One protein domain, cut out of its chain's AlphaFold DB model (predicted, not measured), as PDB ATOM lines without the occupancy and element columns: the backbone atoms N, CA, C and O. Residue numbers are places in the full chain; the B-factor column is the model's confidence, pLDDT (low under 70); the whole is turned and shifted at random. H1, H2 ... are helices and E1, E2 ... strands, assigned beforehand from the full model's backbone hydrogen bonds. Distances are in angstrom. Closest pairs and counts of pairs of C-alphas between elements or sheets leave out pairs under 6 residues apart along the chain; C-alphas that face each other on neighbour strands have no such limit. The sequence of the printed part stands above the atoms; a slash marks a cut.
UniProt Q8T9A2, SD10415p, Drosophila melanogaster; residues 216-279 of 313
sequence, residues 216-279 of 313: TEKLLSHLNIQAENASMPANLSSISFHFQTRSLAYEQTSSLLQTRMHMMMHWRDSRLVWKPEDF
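This is residues 216 to 279 of the 313 residues of the protein "SD10415p" of Drosophila melanogaster (UniProt Q8T9A2). A long, narrow hairpin of two strands, E1 and E2, makes most of the length of this model as an arm, with a bend partway along both strands and a tight turn at its tip. At the other end lies a small foot, made of H1, the short H2 and the links that join them to the hairpin; the two ends of the printed part are both in this foot. The printed part has 64 residues, with two named helices and two named strands in the order H1, E1, E2, H2. The sheet has the order E1, E2 and is antiparallel, and the class is mixed, helices and strands. The whole is extended, with a radius of gyration of the C-alphas of 19.4 A and spans of 59 by 25 by 17 A.

E1, residues 240 to 251, and E2, residues 256 to 266, are antiparallel neighbours with an angle of 167 degrees between their directions, and they form a hairpin. N 240 and O 266, 2.9 A apart, and N 251 and O 256, 2.8 A apart, are within hydrogen-bond range. E1 bends by 68 degrees at residue 246 and E2 by 55 degrees at residue 260; the C-alphas of these two residues face each other at 5.3 A. H1, residues 216 to 226, and E2 are apart. H2, residues 276 to 279, and E1 are apart. H1 and H2 only just touch, with 3 pairs of C-alphas within 8 A, the closest being those of Leu 219 and Phe 279 at 6.4 A. In H1 every O i to N i+4 pair is within hydrogen-bond range; H2 is too short for such a pair, and its one O i to N i+3 pair is within range.

E1 measures 30.5 A from C-alpha 240 at (9.318, 36.210, -19.906) to C-alpha 251 at (10.862, 66.206, -25.293). E2 measures 29.8 A from Leu 256 to His 266. H1 begins with C-alpha 216 at (23.507, 19.165, -36.958) and is 15.4 A long. H2 measures 5.4 A and ends with C-alpha 279 at (23.811, 15.002, -31.522).

The two C-alphas farthest apart are those of Thr 253 and Asp 278, at 60.9 A. Residues 251 to 256 stand free. The first and last printed C-alphas, of Thr 216 and Phe 279, are 6.9 A apart. The printed part has no cut. The link from H1 to E1, residues 227 to 239, is long; that from E1 to E2 is tight, and that from E2 to H2 is short. The mean pLDDT of the printed part is 89.2, and no printed residue is under 70.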
ATOM      1  N   THR A 216      24.275  17.922 -36.794       86.62
ATOM      2  CA  THR A 216      23.507  19.165 -36.958       86.62
ATOM      3  C   THR A 216      22.247  18.985 -37.816       86.62
ATOM      4  O   THR A 216      21.174  19.418 -37.406       86.62
ATOM      5  N   GLU A 217      22.339  18.323 -38.976       86.25
ATOM      6  CA  GLU A 217      21.185  18.041 -39.854       86.25
ATOM      7  C   GLU A 217      20.185  17.087 -39.187       86.25
ATOM      8  O   GLU A 217      18.978  17.332 -39.227       86.25
ATOM      9  N   LYS A 218      20.686  16.058 -38.488       88.44
ATOM     10  CA  LYS A 218      19.861  15.147 -37.676       88.44
ATOM     11  C   LYS A 218      19.075  15.908 -36.616       88.44
ATOM     12  O   LYS A 218      17.877  15.678 -36.459       88.44
ATOM     13  N   LEU A 219      19.736  16.823 -35.903       91.56
ATOM     14  CA  LEU A 219      19.091  17.634 -34.872       91.56
ATOM     15  C   LEU A 219      18.062  18.598 -35.477       91.56
ATOM     16  O   LEU A 219      16.949  18.692 -34.967       91.56
ATOM     17  N   LEU A 220      18.384  19.258 -36.594       91.19
ATOM     18  CA  LEU A 220      17.456  20.143 -37.304       91.19
ATOM     19  C   LEU A 220      16.169  19.414 -37.708       91.19
ATOM     20  O   LEU A 220      15.068  19.902 -37.451       91.19
ATOM     21  N   SER A 221      16.316  18.246 -38.336       86.50
ATOM     22  CA  SER A 221      15.198  17.406 -38.771       86.50
ATOM     23  C   SER A 221      14.355  16.956 -37.576       86.50
ATOM     24  O   SER A 221      13.136  17.144 -37.567       86.50
ATOM     25  N   HIS A 222      15.010  16.466 -36.517       89.00
ATOM     26  CA  HIS A 222      14.359  16.052 -35.275       89.00
ATOM     27  C   HIS A 222      13.511  17.175 -34.658       89.00
ATOM     28  O   HIS A 222      12.324  16.977 -34.389       89.00
ATOM     29  N   LEU A 223      14.089  18.372 -34.504       90.75
ATOM     30  CA  LEU A 223      13.402  19.525 -33.920       90.75
ATOM     31  C   LEU A 223      12.242  20.014 -34.796       90.75
ATOM     32  O   LEU A 223      11.178  20.337 -34.270       90.75
ATOM     33  N   ASN A 224      12.403  20.031 -36.122       89.25
ATOM     34  CA  ASN A 224      11.345  20.446 -37.047       89.25
ATOM     35  C   ASN A 224      10.142  19.488 -37.040       89.25
ATOM     36  O   ASN A 224       9.001  19.946 -37.119       89.25
ATOM     37  N   ILE A 225      10.377  18.179 -36.908       86.25
ATOM     38  CA  ILE A 225       9.307  17.178 -36.765       86.25
ATOM     39  C   ILE A 225       8.566  17.378 -35.438       86.25
ATOM     40  O   ILE A 225       7.334  17.415 -35.407       86.25
ATOM     41  N   GLN A 226       9.303  17.551 -34.339       86.62
ATOM     42  CA  GLN A 226       8.723  17.733 -33.004       86.62
ATOM     43  C   GLN A 226       7.982  19.062 -32.833       86.62
ATOM     44  O   GLN A 226       7.073  19.157 -32.012       86.62
ATOM     45  N   ALA A 227       8.336  20.086 -33.610       83.62
ATOM     46  CA  ALA A 227       7.718  21.405 -33.540       83.62
ATOM     47  C   ALA A 227       6.271  21.463 -34.074       83.62
ATOM     48  O   ALA A 227       5.655  22.532 -34.013       83.62
ATOM     49  N   GLU A 228       5.721  20.357 -34.599       78.56
ATOM     50  CA  GLU A 228       4.340  20.242 -35.096       78.56
ATOM     51  C   GLU A 228       3.942  21.437 -35.989       78.56
ATOM     52  O   GLU A 228       2.986  22.161 -35.689       78.56
ATOM     53  N   ASN A 229       4.708  21.686 -37.061       76.81
ATOM     54  CA  ASN A 229       4.519  22.810 -37.994       76.81
ATOM     55  C   ASN A 229       4.553  24.201 -37.335       76.81
ATOM     56  O   ASN A 229       3.733  25.061 -37.656       76.81
ATOM     57  N   ALA A 230       5.485  24.426 -36.406       79.50
ATOM     58  CA  ALA A 230       5.614  25.692 -35.676       79.50
ATOM     59  C   ALA A 230       4.318  26.114 -34.949       79.50
ATOM     60  O   ALA A 230       4.029  27.300 -34.770       79.50
ATOM     61  N   SER A 231       3.515  25.140 -34.517       83.69
ATOM     62  CA  SER A 231       2.280  25.401 -33.778       83.69
ATOM     63  C   SER A 231       2.556  25.814 -32.332       83.69
ATOM     64  O   SER A 231       3.557  25.417 -31.734       83.69
ATOM     65  N   MET A 232       1.641  26.595 -31.747       85.06
ATOM     66  CA  MET A 232       1.754  27.049 -30.359       85.06
ATOM     67  C   MET A 232       1.892  25.854 -29.392       85.06
ATOM     68  O   MET A 232       1.065  24.938 -29.465       85.06
ATOM     69  N   PRO A 233       2.885  25.849 -28.479       86.06
ATOM     70  CA  PRO A 233       3.082  24.746 -27.544       86.06
ATOM     71  C   PRO A 233       1.866  24.581 -26.628       86.06
ATOM     72  O   PRO A 233       1.419  25.544 -26.006       86.06
ATOM     73  N   ALA A 234       1.356  23.354 -26.500       80.50
ATOM     74  CA  ALA A 234       0.155  23.073 -25.705       80.50
ATOM     75  C   ALA A 234       0.313  23.423 -24.211       80.50
ATOM     76  O   ALA A 234      -0.653  23.818 -23.568       80.50
ATOM     77  N   ASN A 235       1.537  23.323 -23.682       82.50
ATOM     78  CA  ASN A 235       1.866  23.567 -22.273       82.50
ATOM     79  C   ASN A 235       2.637  24.882 -22.057       82.50
ATOM     80  O   ASN A 235       3.449  24.982 -21.135       82.50
ATOM     81  N   LEU A 236       2.440  25.882 -22.921       84.94
ATOM     82  CA  LEU A 236       3.086  27.183 -22.761       84.94
ATOM     83  C   LEU A 236       2.549  27.890 -21.502       84.94
ATOM     84  O   LEU A 236       1.431  28.396 -21.500       84.94
ATOM     85  N   SER A 237       3.347  27.931 -20.434       81.50
ATOM     86  CA  SER A 237       2.928  28.505 -19.146       81.50
ATOM     87  C   SER A 237       3.145  30.016 -19.051       81.50
ATOM     88  O   SER A 237       2.312  30.728 -18.497       81.50
ATOM     89  N   SER A 238       4.270  30.519 -19.563       88.19
ATOM     90  CA  SER A 238       4.627  31.938 -19.505       88.19
ATOM     91  C   SER A 238       5.653  32.310 -20.575       88.19
ATOM     92  O   SER A 238       6.429  31.471 -21.039       88.19
ATOM     93  N   ILE A 239       5.660  33.590 -20.949       91.25
ATOM     94  CA  ILE A 239       6.680  34.208 -21.796       91.25
ATOM     95  C   ILE A 239       7.298  35.326 -20.968       91.25
ATOM     96  O   ILE A 239       6.607  36.260 -20.564       91.25
ATOM     97  N   SER A 240       8.588  35.208 -20.677       92.44
ATOM     98  CA  SER A 240       9.318  36.210 -19.906       92.44
ATOM     99  C   SER A 240       9.951  37.219 -20.850       92.44
ATOM    100  O   SER A 240      10.685  36.846 -21.765       92.44
ATOM    101  N   PHE A 241       9.684  38.498 -20.612       91.56
ATOM    102  CA  PHE A 241      10.267  39.596 -21.370       91.56
ATOM    103  C   PHE A 241      11.327  40.281 -20.522       91.56
ATOM    104  O   PHE A 241      11.059  40.710 -19.400       91.56
ATOM    105  N   HIS A 242      12.526  40.408 -21.070       93.69
ATOM    106  CA  HIS A 242      13.594  41.193 -20.481       93.69
ATOM    107  C   HIS A 242      13.877  42.396 -21.376       93.69
ATOM    108  O   HIS A 242      14.241  42.248 -22.543       93.69
ATOM    109  N   PHE A 243      13.714  43.594 -20.820       91.62
ATOM    110  CA  PHE A 243      13.960  44.847 -21.522       91.62
ATOM    111  C   PHE A 243      15.250  45.473 -21.014       91.62
ATOM    112  O   PHE A 243      15.371  45.803 -19.837       91.62
ATOM    113  N   GLN A 244      16.197  45.683 -21.918       92.56
ATOM    114  CA  GLN A 244      17.419  46.416 -21.635       92.56
ATOM    115  C   GLN A 244      17.378  47.765 -22.352       92.56
ATOM    116  O   GLN A 244      17.487  47.845 -23.579       92.56
ATOM    117  N   THR A 245      17.232  48.842 -21.585       91.00
ATOM    118  CA  THR A 245      17.228  50.210 -22.117       91.00
ATOM    119  C   THR A 245      18.634  50.615 -22.556       91.00
ATOM    120  O   THR A 245      19.594  50.480 -21.802       91.00
ATOM    121  N   ARG A 246      18.755  51.115 -23.788       91.31
ATOM    122  CA  ARG A 246      19.998  51.648 -24.366       91.31
ATOM    123  C   ARG A 246      20.046  53.168 -24.302       91.31
ATOM    124  O   ARG A 246      21.088  53.721 -23.982       91.31
ATOM    125  N   SER A 247      18.933  53.834 -24.601       90.94
ATOM    126  CA  SER A 247      18.821  55.292 -24.515       90.94
ATOM    127  C   SER A 247      17.384  55.724 -24.248       90.94
ATOM    128  O   SER A 247      16.435  55.034 -24.632       90.94
ATOM    129  N   LEU A 248      17.245  56.883 -23.607       92.69
ATOM    130  CA  LEU A 248      15.984  57.517 -23.248       92.69
ATOM    131  C   LEU A 248      16.120  59.023 -23.498       92.69
ATOM    132  O   LEU A 248      17.056  59.635 -22.991       92.69
ATOM    133  N   ALA A 249      15.206  59.610 -24.262       91.00
ATOM    134  CA  ALA A 249      15.113  61.051 -24.467       91.00
ATOM    135  C   ALA A 249      13.653  61.482 -24.326       91.00
ATOM    136  O   ALA A 249      12.762  60.824 -24.859       91.00
ATOM    137  N   TYR A 250      13.407  62.567 -23.599       93.19
ATOM    138  CA  TYR A 250      12.069  63.114 -23.403       93.19
ATOM    139  C   TYR A 250      12.039  64.564 -23.874       93.19
ATOM    140  O   TYR A 250      12.808  65.386 -23.384       93.19
ATOM    141  N   GLU A 251      11.148  64.860 -24.814       93.50
ATOM    142  CA  GLU A 251      10.862  66.206 -25.293       93.50
ATOM    143  C   GLU A 251       9.559  66.687 -24.654       93.50
ATOM    144  O   GLU A 251       8.469  66.191 -24.955       93.50
ATOM    145  N   GLN A 252       9.675  67.649 -23.742       94.00
ATOM    146  CA  GLN A 252       8.554  68.120 -22.934       94.00
ATOM    147  C   GLN A 252       7.558  68.938 -23.757       94.00
ATOM    148  O   GLN A 252       6.350  68.803 -23.564       94.00
ATOM    149  N   THR A 253       8.044  69.754 -24.700       92.69
ATOM    150  CA  THR A 253       7.188  70.636 -25.512       92.69
ATOM    151  C   THR A 253       6.189  69.852 -26.361       92.69
ATOM    152  O   THR A 253       5.050  70.282 -26.532       92.69
ATOM    153  N   SER A 254       6.583  68.665 -26.826       93.56
ATOM    154  CA  SER A 254       5.740  67.754 -27.600       93.56
ATOM    155  C   SER A 254       5.218  66.560 -26.798       93.56
ATOM    156  O   SER A 254       4.590  65.678 -27.379       93.56
ATOM    157  N   SER A 255       5.501  66.481 -25.492       93.62
ATOM    158  CA  SER A 255       5.216  65.302 -24.656       93.62
ATOM    159  C   SER A 255       5.705  63.977 -25.272       93.62
ATOM    160  O   SER A 255       5.037  62.949 -25.154       93.62
ATOM    161  N   LEU A 256       6.858  63.986 -25.953       93.31
ATOM    162  CA  LEU A 256       7.365  62.831 -26.702       93.31
ATOM    163  C   LEU A 256       8.489  62.126 -25.939       93.31
ATOM    164  O   LEU A 256       9.530  62.718 -25.673       93.31
ATOM    165  N   LEU A 257       8.311  60.836 -25.658       91.56
ATOM    166  CA  LEU A 257       9.350  59.969 -25.104       91.56
ATOM    167  C   LEU A 257       9.931  59.073 -26.206       91.56
ATOM    168  O   LEU A 257       9.231  58.228 -26.759       91.56
ATOM    169  N   GLN A 258      11.217  59.227 -26.501       90.88
ATOM    170  CA  GLN A 258      11.965  58.371 -27.416       90.88
ATOM    171  C   GLN A 258      12.822  57.384 -26.627       90.88
ATOM    172  O   GLN A 258      13.663  57.773 -25.814       90.88
ATOM    173  N   THR A 259      12.630  56.089 -26.875       88.00
ATOM    174  CA  THR A 259      13.387  55.020 -26.218       88.00
ATOM    175  C   THR A 259      14.062  54.135 -27.258       88.00
ATOM    176  O   THR A 259      13.502  53.833 -28.311       88.00
ATOM    177  N   ARG A 260      15.283  53.686 -26.959       92.62
ATOM    178  CA  ARG A 260      15.916  52.566 -27.662       92.62
ATOM    179  C   ARG A 260      16.094  51.442 -26.662       92.62
ATOM    180  O   ARG A 260      16.776  51.623 -25.656       92.62
ATOM    181  N   MET A 261      15.489  50.292 -26.928       88.31
ATOM    182  CA  MET A 261      15.497  49.144 -26.022       88.31
ATOM    183  C   MET A 261      15.882  47.876 -26.783       88.31
ATOM    184  O   MET A 261      15.535  47.717 -27.950       88.31
ATOM    185  N   HIS A 262      16.602  46.975 -26.120       92.12
ATOM    186  CA  HIS A 262      16.716  45.583 -26.540       92.12
ATOM    187  C   HIS A 262      15.654  44.789 -25.787       92.12
ATOM    188  O   HIS A 262      15.594  44.852 -24.561       92.12
ATOM    189  N   MET A 263      14.827  44.053 -26.519       88.00
ATOM    190  CA  MET A 263      13.837  43.149 -25.946       88.00
ATOM    191  C   MET A 263      14.311  41.718 -26.162       88.00
ATOM    192  O   MET A 263      14.482  41.287 -27.301       88.00
ATOM    193  N   MET A 264      14.516  40.988 -25.072       91.19
ATOM    194  CA  MET A 264      14.777  39.553 -25.088       91.19
ATOM    195  C   MET A 264      13.523  38.832 -24.605       91.19
ATOM    196  O   MET A 264      12.906  39.228 -23.616       91.19
ATOM    197  N   MET A 265      13.133  37.793 -25.329       90.44
ATOM    198  CA  MET A 265      11.989  36.954 -24.991       90.44
ATOM    199  C   MET A 265      12.501  35.572 -24.614       90.44
ATOM    200  O   MET A 265      13.301  34.993 -25.343       90.44
ATOM    201  N   HIS A 266      12.010  35.040 -23.501       90.88
ATOM    202  CA  HIS A 266      12.326  33.699 -23.031       90.88
ATOM    203  C   HIS A 266      11.030  32.906 -22.893       90.88
ATOM    204  O   HIS A 266      10.093  33.329 -22.213       90.88
ATOM    205  N   TRP A 267      10.976  31.750 -23.539       90.88
ATOM    206  CA  TRP A 267       9.872  30.802 -23.445       90.88
ATOM    207  C   TRP A 267      10.430  29.382 -23.447       90.88
ATOM    208  O   TRP A 267      11.590  29.160 -23.795       90.88
ATOM    209  N   ARG A 268       9.604  28.419 -23.036       89.75
ATOM    210  CA  ARG A 268       9.971  27.002 -23.011       89.75
ATOM    211  C   ARG A 268       8.958  26.193 -23.804       89.75
ATOM    212  O   ARG A 268       7.761  26.296 -23.560       89.75
ATOM    213  N   ASP A 269       9.462  25.366 -24.711       90.12
ATOM    214  CA  ASP A 269       8.684  24.358 -25.422       90.12
ATOM    215  C   ASP A 269       9.195  22.976 -25.005       90.12
ATOM    216  O   ASP A 269      10.364  22.649 -25.210       90.12
ATOM    217  N   SER A 270       8.338  22.171 -24.377       88.88
ATOM    218  CA  SER A 270       8.701  20.824 -23.926       88.88
ATOM    219  C   SER A 270       8.931  19.844 -25.077       88.88
ATOM    220  O   SER A 270       9.507  18.788 -24.843       88.88
ATOM    221  N   ARG A 271       8.475  20.167 -26.295       89.50
ATOM    222  CA  ARG A 271       8.676  19.336 -27.491       89.50
ATOM    223  C   ARG A 271      10.102  19.429 -28.023       89.50
ATOM    224  O   ARG A 271      10.571  18.477 -28.618       89.50
ATOM    225  N   LEU A 272      10.789  20.548 -27.787       90.62
ATOM    226  CA  LEU A 272      12.113  20.850 -28.348       90.62
ATOM    227  C   LEU A 272      13.258  20.398 -27.430       90.62
ATOM    228  O   LEU A 272      14.259  21.094 -27.284       90.62
ATOM    229  N   VAL A 273      13.088  19.266 -26.747       90.75
ATOM    230  CA  VAL A 273      14.085  18.723 -25.819       90.75
ATOM    231  C   VAL A 273      14.862  17.619 -26.521       90.75
ATOM    232  O   VAL A 273      14.269  16.663 -27.012       90.75
ATOM    233  N   TRP A 274      16.190  17.715 -26.506       93.38
ATOM    234  CA  TRP A 274      17.086  16.674 -27.008       93.38
ATOM    235  C   TRP A 274      18.172  16.343 -25.978       93.38
ATOM    236  O   TRP A 274      18.412  17.106 -25.040       93.38
ATOM    237  N   LYS A 275      18.820  15.187 -26.143       93.69
ATOM    238  CA  LYS A 275      20.016  14.807 -25.383       93.69
ATOM    239  C   LYS A 275      21.257  15.227 -26.175       93.69
ATOM    240  O   LYS A 275      21.399  14.762 -27.309       93.69
ATOM    241  N   PRO A 276      22.137  16.096 -25.651       92.62
ATOM    242  CA  PRO A 276      23.307  16.570 -26.388       92.62
ATOM    243  C   PRO A 276      24.177  15.435 -26.938       92.62
ATOM    244  O   PRO A 276      24.659  15.519 -28.067       92.62
ATOM    245  N   GLU A 277      24.336  14.346 -26.185       91.50
ATOM    246  CA  GLU A 277      25.198  13.206 -26.522       91.50
ATOM    247  C   GLU A 277      24.798  12.535 -27.845       91.50
ATOM    248  O   GLU A 277      25.660  12.112 -28.618       91.50
ATOM    249  N   ASP A 278      23.502  12.513 -28.158       88.62
ATOM    250  CA  ASP A 278      22.975  11.898 -29.379       88.62
ATOM    251  C   ASP A 278      23.364  12.709 -30.637       88.62
ATOM    252  O   ASP A 278      23.553  12.157 -31.735       88.62
ATOM    253  N   PHE A 279      23.591  14.016 -30.461       90.19
ATOM    254  CA  PHE A 279      23.811  15.002 -31.522       90.19
ATOM    255  C   PHE A 279      25.189  15.678 -31.453       90.19
ATOM    256  O   PHE A 279      25.350  16.807 -31.902       90.19
TER     257      PHE A 279